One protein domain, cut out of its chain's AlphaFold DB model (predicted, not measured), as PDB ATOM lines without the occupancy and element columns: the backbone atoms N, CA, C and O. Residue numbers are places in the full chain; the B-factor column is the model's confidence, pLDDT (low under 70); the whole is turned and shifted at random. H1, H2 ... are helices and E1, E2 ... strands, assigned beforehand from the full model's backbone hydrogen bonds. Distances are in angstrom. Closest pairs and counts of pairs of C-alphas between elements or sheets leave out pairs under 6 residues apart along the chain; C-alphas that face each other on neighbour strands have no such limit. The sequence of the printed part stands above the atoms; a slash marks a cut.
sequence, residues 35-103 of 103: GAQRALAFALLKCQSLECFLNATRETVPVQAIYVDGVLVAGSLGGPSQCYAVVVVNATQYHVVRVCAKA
ATOM      1  N   GLY A  35     -21.970  -9.742  18.277       65.25
ATOM      2  CA  GLY A  35     -20.637  -9.156  18.246       65.25
ATOM      3  C   GLY A  35     -19.793  -9.539  19.464       65.25
ATOM      4  O   GLY A  35     -18.939 -10.421  19.401       65.25
ATOM      5  N   ALA A  36     -20.058  -8.902  20.606       71.31
ATOM      6  CA  ALA A  36     -19.267  -9.103  21.822       71.31
ATOM      7  C   ALA A  36     -19.271 -10.565  22.309       71.31
ATOM      8  O   ALA A  36     -18.225 -11.079  22.695       71.31
ATOM      9  N   GLN A  37     -20.403 -11.276  22.228       76.38
ATOM     10  CA  GLN A  37     -20.483 -12.675  22.665       76.38
ATOM     11  C   GLN A  37     -19.634 -13.628  21.802       76.38
ATOM     12  O   GLN A  37     -18.954 -14.496  22.349       76.38
ATOM     13  N   ARG A  38     -19.625 -13.480  20.465       75.12
ATOM     14  CA  ARG A  38     -18.752 -14.297  19.596       75.12
ATOM     15  C   ARG A  38     -17.292 -13.906  19.715       75.12
ATOM     16  O   ARG A  38     -16.461 -14.803  19.680       75.12
ATOM     17  N   ALA A  39     -16.988 -12.616  19.871       77.94
ATOM     18  CA  ALA A  39     -15.623 -12.156  20.115       77.94
ATOM     19  C   ALA A  39     -15.039 -12.840  21.357       77.94
ATOM     20  O   ALA A  39     -13.961 -13.429  21.299       77.94
ATOM     21  N   LEU A  40     -15.816 -12.861  22.444       83.75
ATOM     22  CA  LEU A  40     -15.471 -13.558  23.680       83.75
ATOM     23  C   LEU A  40     -15.310 -15.068  23.465       83.75
ATOM     24  O   LEU A  40     -14.291 -15.632  23.851       83.75
ATOM     25  N   ALA A  41     -16.283 -15.727  22.829       83.25
ATOM     26  CA  ALA A  41     -16.227 -17.171  22.594       83.25
ATOM     27  C   ALA A  41     -15.038 -17.577  21.704       83.25
ATOM     28  O   ALA A  41     -14.352 -18.553  21.994       83.25
ATOM     29  N   PHE A  42     -14.756 -16.812  20.648       83.69
ATOM     30  CA  PHE A  42     -13.603 -17.037  19.782       83.69
ATOM     31  C   PHE A  42     -12.286 -16.818  20.526       83.69
ATOM     32  O   PHE A  42     -11.378 -17.639  20.410       83.69
ATOM     33  N   ALA A  43     -12.179 -15.744  21.311       84.75
ATOM     34  CA  ALA A  43     -10.986 -15.471  22.098       84.75
ATOM     35  C   ALA A  43     -10.737 -16.571  23.144       84.75
ATOM     36  O   ALA A  43      -9.596 -16.998  23.291       84.75
ATOM     37  N   LEU A  44     -11.783 -17.100  23.795       85.88
ATOM     38  CA  LEU A  44     -11.668 -18.251  24.705       85.88
ATOM     39  C   LEU A  44     -11.196 -19.527  23.992       85.88
ATOM     40  O   LEU A  44     -10.435 -20.298  24.563       85.88
ATOM     41  N   LEU A  45     -11.638 -19.762  22.753       86.75
ATOM     42  CA  LEU A  45     -11.230 -20.937  21.973       86.75
ATOM     43  C   LEU A  45      -9.795 -20.827  21.441       86.75
ATOM     44  O   LEU A  45      -9.096 -21.834  21.346       86.75
ATOM     45  N   LYS A  46      -9.364 -19.622  21.055       83.75
ATOM     46  CA  LYS A  46      -8.060 -19.386  20.415       83.75
ATOM     47  C   LYS A  46      -6.927 -19.187  21.424       83.75
ATOM     48  O   LYS A  46      -5.782 -19.500  21.106       83.75
ATOM     49  N   CYS A  47      -7.213 -18.637  22.603       86.00
ATOM     50  CA  CYS A  47      -6.190 -18.111  23.503       86.00
ATOM     51  C   CYS A  47      -6.158 -18.805  24.862       86.00
ATOM     52  O   CYS A  47      -7.188 -19.061  25.475       86.00
ATOM     53  N   GLN A  48      -4.941 -19.027  25.365       84.00
ATOM     54  CA  GLN A  48      -4.679 -19.600  26.695       84.00
ATOM     55  C   GLN A  48      -4.093 -18.583  27.689       84.00
ATOM     56  O   GLN A  48      -3.905 -18.900  28.858       84.00
ATOM     57  N   SER A  49      -3.800 -17.358  27.241       85.81
ATOM     58  CA  SER A  49      -3.309 -16.262  28.081       85.81
ATOM     59  C   SER A  49      -4.237 -15.052  27.994       85.81
ATOM     60  O   SER A  49      -4.901 -14.839  26.976       85.81
ATOM     61  N   LEU A  50      -4.254 -14.234  29.051       86.06
ATOM     62  CA  LEU A  50      -5.058 -13.009  29.102       86.06
ATOM     63  C   LEU A  50      -4.671 -12.025  27.988       86.06
ATOM     64  O   LEU A  50      -5.537 -11.420  27.366       86.06
ATOM     65  N   GLU A  51      -3.379 -11.887  27.702       88.44
ATOM     66  CA  GLU A  51      -2.892 -10.982  26.657       88.44
ATOM     67  C   GLU A  51      -3.376 -11.406  25.263       88.44
ATOM     68  O   GLU A  51      -3.934 -10.595  24.522       88.44
ATOM     69  N   CYS A  52      -3.252 -12.699  24.934       88.56
ATOM     70  CA  CYS A  52      -3.801 -13.243  23.693       88.56
ATOM     71  C   CYS A  52      -5.314 -13.024  23.640       88.56
ATOM     72  O   CYS A  52      -5.836 -12.573  22.621       88.56
ATOM     73  N   PHE A  53      -6.014 -13.303  24.745       89.31
ATOM     74  CA  PHE A  53      -7.460 -13.155  24.841       89.31
ATOM     75  C   PHE A  53      -7.910 -11.724  24.518       89.31
ATOM     76  O   PHE A  53      -8.813 -11.524  23.702       89.31
ATOM     77  N   LEU A  54      -7.256 -10.720  25.107       88.00
ATOM     78  CA  LEU A  54      -7.569  -9.310  24.874       88.00
ATOM     79  C   LEU A  54      -7.287  -8.893  23.424       88.00
ATOM     80  O   LEU A  54      -8.114  -8.203  22.826       88.00
ATOM     81  N   ASN A  55      -6.175  -9.345  22.838       88.06
ATOM     82  CA  ASN A  55      -5.853  -9.058  21.439       88.06
ATOM     83  C   ASN A  55      -6.854  -9.714  20.475       88.06
ATOM     84  O   ASN A  55      -7.431  -9.028  19.635       88.06
ATOM     85  N   ALA A  56      -7.155 -11.002  20.653       86.00
ATOM     86  CA  ALA A  56      -8.134 -11.712  19.828       86.00
ATOM     87  C   ALA A  56      -9.545 -11.104  19.941       86.00
ATOM     88  O   ALA A  56     -10.281 -11.027  18.958       86.00
ATOM     89  N   THR A  57      -9.918 -10.621  21.128       83.44
ATOM     90  CA  THR A  57     -11.196  -9.927  21.348       83.44
ATOM     91  C   THR A  57     -11.262  -8.599  20.583       83.44
ATOM     92  O   THR A  57     -12.314  -8.255  20.052       83.44
ATOM     93  N   ARG A  58     -10.147  -7.860  20.483       80.56
ATOM     94  CA  ARG A  58     -10.067  -6.605  19.709       80.56
ATOM     95  C   ARG A  58     -10.122  -6.833  18.197       80.56
ATOM     96  O   ARG A  58     -10.671  -6.002  17.485       80.56
ATOM     97  N   GLU A  59      -9.561  -7.938  17.714       78.00
ATOM     98  CA  GLU A  59      -9.495  -8.255  16.279       78.00
ATOM     99  C   GLU A  59     -10.823  -8.750  15.692       78.00
ATOM    100  O   GLU A  59     -11.045  -8.661  14.487       78.00
ATOM    101  N   THR A  60     -11.702  -9.318  16.514       67.44
ATOM    102  CA  THR A  60     -12.807 -10.153  16.019       67.44
ATOM    103  C   THR A  60     -14.078  -9.390  15.678       67.44
ATOM    104  O   THR A  60     -14.838  -9.848  14.826       67.44
ATOM    105  N   VAL A  61     -14.341  -8.249  16.318       64.19
ATOM    106  CA  VAL A  61     -15.578  -7.463  16.157       64.19
ATOM    107  C   VAL A  61     -15.285  -5.993  16.496       64.19
ATOM    108  O   VAL A  61     -14.361  -5.742  17.269       64.19
ATOM    109  N   PRO A  62     -16.067  -5.006  16.003       67.44
ATOM    110  CA  PRO A  62     -16.096  -3.651  16.562       67.44
ATOM    111  C   PRO A  62     -16.564  -3.652  18.030       67.44
ATOM    112  O   PRO A  62     -17.706  -3.326  18.361       67.44
ATOM    113  N   VAL A  63     -15.665  -4.051  18.922       73.25
ATOM    114  CA  VAL A  63     -15.808  -3.917  20.364       73.25
ATOM    115  C   VAL A  63     -15.699  -2.435  20.705       73.25
ATOM    116  O   VAL A  63     -14.719  -1.780  20.357       73.25
ATOM    117  N   GLN A  64     -16.714  -1.901  21.379       80.06
ATOM    118  CA  GLN A  64     -16.734  -0.499  21.793       80.06
ATOM    119  C   GLN A  64     -15.909  -0.269  23.050       80.06
ATOM    120  O   GLN A  64     -15.203   0.729  23.130       80.06
ATOM    121  N   ALA A  65     -15.999  -1.177  24.023       85.94
ATOM    122  CA  ALA A  65     -15.260  -1.069  25.270       85.94
ATOM    123  C   ALA A  65     -14.897  -2.446  25.833       85.94
ATOM    124  O   ALA A  65     -15.695  -3.383  25.765       85.94
ATOM    125  N   ILE A  66     -13.706  -2.553  26.419       88.12
ATOM    126  CA  ILE A  66     -13.248  -3.730  27.160       88.12
ATOM    127  C   ILE A  66     -12.883  -3.291  28.569       88.12
ATOM    128  O   ILE A  66     -12.102  -2.356  28.749       88.12
ATOM    129  N   TYR A  67     -13.410  -4.004  29.553       90.50
ATOM    130  CA  TYR A  67     -13.101  -3.844  30.961       90.50
ATOM    131  C   TYR A  67     -12.452  -5.114  31.493       90.50
ATOM    132  O   TYR A  67     -12.925  -6.210  31.198       90.50
ATOM    133  N   VAL A  68     -11.417  -4.966  32.310       91.62
ATOM    134  CA  VAL A  68     -10.782  -6.058  33.056       91.62
ATOM    135  C   VAL A  68     -10.861  -5.689  34.527       91.62
ATOM    136  O   VAL A  68     -10.430  -4.605  34.909       91.62
ATOM    137  N   ASP A  69     -11.502  -6.538  35.328       91.88
ATOM    138  CA  ASP A  69     -11.728  -6.317  36.764       91.88
ATOM    139  C   ASP A  69     -12.378  -4.952  37.068       91.88
ATOM    140  O   ASP A  69     -12.101  -4.291  38.064       91.88
ATOM    141  N   GLY A  70     -13.256  -4.507  36.161       88.12
ATOM    142  CA  GLY A  70     -13.959  -3.224  36.251       88.12
ATOM    143  C   GLY A  70     -13.185  -2.014  35.716       88.12
ATOM    144  O   GLY A  70     -13.777  -0.944  35.579       88.12
ATOM    145  N   VAL A  71     -11.913  -2.167  35.344       90.94
ATOM    146  CA  VAL A  71     -11.085  -1.094  34.773       90.94
ATOM    147  C   VAL A  71     -11.198  -1.094  33.254       90.94
ATOM    148  O   VAL A  71     -11.034  -2.132  32.619       90.94
ATOM    149  N   LEU A  72     -11.458   0.071  32.656       89.62
ATOM    150  CA  LEU A  72     -11.486   0.232  31.202       89.62
ATOM    151  C   LEU A  72     -10.069   0.076  30.635       89.62
ATOM    152  O   LEU A  72      -9.191   0.884  30.922       89.62
ATOM    153  N   VAL A  73      -9.860  -0.943  29.803       89.12
ATOM    154  CA  VAL A  73      -8.559  -1.234  29.176       89.12
ATOM    155  C   VAL A  73      -8.527  -0.919  27.680       89.12
ATOM    156  O   VAL A  73      -7.453  -0.890  27.078       89.12
ATOM    157  N   ALA A  74      -9.687  -0.727  27.044       84.38
ATOM    158  CA  ALA A  74      -9.776  -0.334  25.640       84.38
ATOM    159  C   ALA A  74     -11.127   0.298  25.305       84.38
ATOM    160  O   ALA A  74     -12.157  -0.193  25.765       84.38
ATOM    161  N   GLY A  75     -11.107   1.299  24.421       81.69
ATOM    162  CA  GLY A  75     -12.299   1.875  23.796       81.69
ATOM    163  C   GLY A  75     -13.061   2.882  24.666       81.69
ATOM    164  O   GLY A  75     -12.512   3.420  25.625       81.69
ATOM    165  N   SER A  76     -14.314   3.172  24.312       79.62
ATOM    166  CA  SER A  76     -15.219   4.021  25.094       79.62
ATOM    167  C   SER A  76     -16.685   3.614  24.898       79.62
ATOM    168  O   SER A  76     -17.093   3.141  23.835       79.62
ATOM    169  N   LEU A  77     -17.497   3.790  25.942       77.25
ATOM    170  CA  LEU A  77     -18.943   3.570  25.877       77.25
ATOM    171  C   LEU A  77     -19.620   4.803  25.263       77.25
ATOM    172  O   LEU A  77     -19.862   5.796  25.943       77.25
ATOM    173  N   GLY A  78     -19.900   4.740  23.962       62.22
ATOM    174  CA  GLY A  78     -20.466   5.841  23.174       62.22
ATOM    175  C   GLY A  78     -21.952   5.696  22.828       62.22
ATOM    176  O   GLY A  78     -22.326   5.974  21.690       62.22
ATOM    177  N   GLY A  79     -22.797   5.218  23.749       67.31
ATOM    178  CA  GLY A  79     -24.243   5.058  23.528       67.31
ATOM    179  C   GLY A  79     -24.804   3.727  24.049       67.31
ATOM    180  O   GLY A  79     -24.154   3.084  24.873       67.31
ATOM    181  N   PRO A  80     -26.004   3.301  23.604       63.50
ATOM    182  CA  PRO A  80     -26.595   2.038  24.039       63.50
ATOM    183  C   PRO A  80     -25.730   0.856  23.584       63.50
ATOM    184  O   PRO A  80     -25.521   0.630  22.389       63.50
ATOM    185  N   SER A  81     -25.223   0.104  24.559       74.31
ATOM    186  CA  SER A  81     -24.297  -1.009  24.349       74.31
ATOM    187  C   SER A  81     -24.781  -2.266  25.057       74.31
ATOM    188  O   SER A  81     -25.233  -2.198  26.202       74.31
ATOM    189  N   GLN A  82     -24.603  -3.419  24.420       80.44
ATOM    190  CA  GLN A  82     -24.731  -4.713  25.078       80.44
ATOM    191  C   GLN A  82     -23.369  -5.193  25.553       80.44
ATOM    192  O   GLN A  82     -22.407  -5.224  24.785       80.44
ATOM    193  N   CYS A  83     -23.306  -5.586  26.821       84.06
ATOM    194  CA  CYS A  83     -22.082  -6.041  27.454       84.06
ATOM    195  C   CYS A  83     -22.206  -7.502  27.874       84.06
ATOM    196  O   CYS A  83     -23.178  -7.892  28.516       84.06
ATOM    197  N   TYR A  84     -21.173  -8.277  27.576       86.56
ATOM    198  CA  TYR A  84     -21.030  -9.665  27.991       86.56
ATOM    199  C   TYR A  84     -19.779  -9.786  28.849       86.56
ATOM    200  O   TYR A  84     -18.788  -9.101  28.600       86.56
ATOM    201  N   ALA A  85     -19.824 -10.629  29.874       88.00
ATOM    202  CA  ALA A  85     -18.694 -10.858  30.759       88.00
ATOM    203  C   ALA A  85     -18.307 -12.333  30.758       88.00
ATOM    204  O   ALA A  85     -19.170 -13.209  30.707       88.00
ATOM    205  N   VAL A  86     -17.009 -12.588  30.839       88.00
ATOM    206  CA  VAL A  86     -16.433 -13.914  31.049       88.00
ATOM    207  C   VAL A  86     -15.419 -13.838  32.177       88.00
ATOM    208  O   VAL A  86     -14.810 -12.795  32.417       88.00
ATOM    209  N   VAL A  87     -15.233 -14.958  32.865       88.38
ATOM    210  CA  VAL A  87     -14.166 -15.109  33.848       88.38
ATOM    211  C   VAL A  87     -13.036 -15.870  33.172       88.38
ATOM    212  O   VAL A  87     -13.211 -17.021  32.777       88.38
ATOM    213  N   VAL A  88     -11.892 -15.215  33.014       85.19
ATOM    214  CA  VAL A  88     -10.665 -15.841  32.519       85.19
ATOM    215  C   VAL A  88      -9.884 -16.309  33.734       85.19
ATOM    216  O   VAL A  88      -9.447 -15.489  34.538       85.19
ATOM    217  N   VAL A  89      -9.727 -17.622  33.883       83.94
ATOM    218  CA  VAL A  89      -8.977 -18.226  34.989       83.94
ATOM    219  C   VAL A  89      -7.619 -18.683  34.469       83.94
ATOM    220  O   VAL A  89      -7.535 -19.511  33.567       83.94
ATOM    221  N   ASN A  90      -6.560 -18.130  35.044       79.00
ATOM    222  CA  ASN A  90      -5.196 -18.632  34.962       79.00
ATOM    223  C   ASN A  90      -4.887 -19.432  36.245       79.00
ATOM    224  O   ASN A  90      -5.583 -19.286  37.247       79.00
ATOM    225  N   ALA A  91      -3.842 -20.261  36.236       77.94
ATOM    226  CA  ALA A  91      -3.518 -21.254  37.266       77.94
ATOM    227  C   ALA A  91      -3.611 -20.763  38.730       77.94
ATOM    228  O   ALA A  91      -3.869 -21.564  39.624       77.94
ATOM    229  N   THR A  92      -3.413 -19.469  38.985       81.19
ATOM    230  CA  THR A  92      -3.470 -18.862  40.325       81.19
ATOM    231  C   THR A  92      -4.334 -17.603  40.414       81.19
ATOM    232  O   THR A  92      -4.471 -17.034  41.495       81.19
ATOM    233  N   GLN A  93      -4.898 -17.131  39.301       85.69
ATOM    234  CA  GLN A  93      -5.539 -15.818  39.210       85.69
ATOM    235  C   GLN A  93      -6.772 -15.889  38.319       85.69
ATOM    236  O   GLN A  93      -6.771 -16.586  37.310       85.69
ATOM    237  N   TYR A  94      -7.812 -15.139  38.659       88.31
ATOM    238  CA  TYR A  94      -8.962 -14.958  37.787       88.31
ATOM    239  C   TYR A  94      -9.122 -13.479  37.457       88.31
ATOM    240  O   TYR A  94      -8.876 -12.620  38.299       88.31
ATOM    241  N   HIS A  95      -9.556 -13.209  36.232       89.06
ATOM    242  CA  HIS A  95      -9.882 -11.875  35.756       89.06
ATOM    243  C   HIS A  95     -11.294 -11.878  35.193       89.06
ATOM    244  O   HIS A  95     -11.658 -12.740  34.385       89.06
ATOM    245  N   VAL A  96     -12.100 -10.904  35.596       90.38
ATOM    246  CA  VAL A  96     -13.428 -10.693  35.024       90.38
ATOM    247  C   VAL A  96     -13.275  -9.758  33.836       90.38
ATOM    248  O   VAL A  96     -13.042  -8.561  34.001       90.38
ATOM    249  N   VAL A  97     -13.427 -10.296  32.628       89.44
ATOM    250  CA  VAL A  97     -13.347  -9.505  31.400       89.44
ATOM    251  C   VAL A  97     -14.749  -9.232  30.886       89.44
ATOM    252  O   VAL A  97     -15.495 -10.155  30.561       89.44
ATOM    253  N   ARG A  98     -15.117  -7.953  30.807       89.62
ATOM    254  CA  ARG A  98     -16.395  -7.491  30.259       89.62
ATOM    255  C   ARG A  98     -16.161  -6.768  28.942       89.62
ATOM    256  O   ARG A  98     -15.379  -5.829  28.871       89.62
ATOM    257  N   VAL A  99     -16.879  -7.183  27.911       87.38
ATOM    258  CA  VAL A  99     -16.772  -6.667  26.548       87.38
ATOM    259  C   VAL A  99     -18.119  -6.105  26.142       87.38
ATOM    260  O   VAL A  99     -19.130  -6.801  26.212       87.38
ATOM    261  N   CYS A 100     -18.124  -4.849  25.716       84.69
ATOM    262  CA  CYS A 100     -19.311  -4.138  25.276       84.69
ATOM    263  C   CYS A 100     -19.239  -3.874  23.772       84.69
ATOM    264  O   CYS A 100     -18.220  -3.407  23.257       84.69
ATOM    265  N   ALA A 101     -20.331  -4.156  23.072       79.12
ATOM    266  CA  ALA A 101     -20.523  -3.829  21.666       79.12
ATOM    267  C   ALA A 101     -21.804  -3.006  21.497       79.12
ATOM    268  O   ALA A 101     -22.664  -2.985  22.382       79.12
ATOM    269  N   LYS A 102     -21.923  -2.323  20.357       73.31
ATOM    270  CA  LYS A 102     -23.131  -1.570  20.017       73.31
ATOM    271  C   LYS A 102     -24.334  -2.522  19.992       73.31
ATOM    272  O   LYS A 102     -24.227  -3.595  19.397       73.31
ATOM    273  N   ALA A 103     -25.410  -2.140  20.681       63.19
ATOM    274  CA  ALA A 103     -26.668  -2.890  20.703       63.19
ATOM    275  C   ALA A 103     -27.381  -2.852  19.344       63.19
ATOM    276  O   ALA A 103     -27.249  -1.821  18.641       63.19
TER     277      ALA A 103
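What this domain is: This is residues 35 to 103 of the 103 residues of an uncharacterized protein of Thermofilum uzonense (UniProt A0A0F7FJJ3). A twisted sheet of four strands has both helices packed over one face, H1 and H2, while its other face is bare; the long hairpin of E3 and E4 makes the longest axis, and E1 and E2 form a shorter hairpin beside it. The printed part has 69 residues, with two named helices and then four named strands along the chain. The sheet's order is E2, E1, E4, E3, antiparallel throughout, and the class is mixed, helices and strands. The whole is compact, with a radius of gyration of the C-alphas of 11.1 A, and its elongated outline spans 36 by 22 by 15 A.

Where its parts are: H1, residues 35 to 46, begins at C-alpha 35 at (-20.637, -9.156, 18.246) and is 16.4 A long. H2, residues 50 to 60, is 15.5 A long. E1 is residues 63 to 68, 13.8 A, and E2 is residues 71 to 75, 11.4 A. E3, residues 81 to 90, is 28.1 A long. E4, residues 93 to 102, is 29.7 A long and ends at C-alpha 102 at (-23.131, -1.570, 20.017).

How they stand to each other: H1 and H2 form two layers with the sheet, helices on one face of it. H1 is over E4 and E3 at a height over the sheet of 9.5 A; its closest C-alphas to E4 are Ala 36 and Ala 101, 5.4 A. H2, on the same face, is over E4 at a height of 8.4 A. The helices touch at a steep tilt of 47 degrees, opposite ways, closest at the C-alphas of Ala 43 and Phe 53, 5.0 A. In both helices every O i to N i+4 pair is within hydrogen-bond range. Within that range are also N 73 and O 66 of E2 and E1, 2.9 A, N 67 and O 98 of E1 and E4, 2.8 A, and N 86 and O 97 of E3 and E4, 2.9 A.

The domain as a whole: The C-alphas farthest apart, of Gly 79 and Ala 91, are 36.2 A apart. The printed part has no cut, and its five links between elements are tight. The mean pLDDT of the printed part is 82.1; residues 35, 60 to 62, 78 to 80 and 103 are under 70.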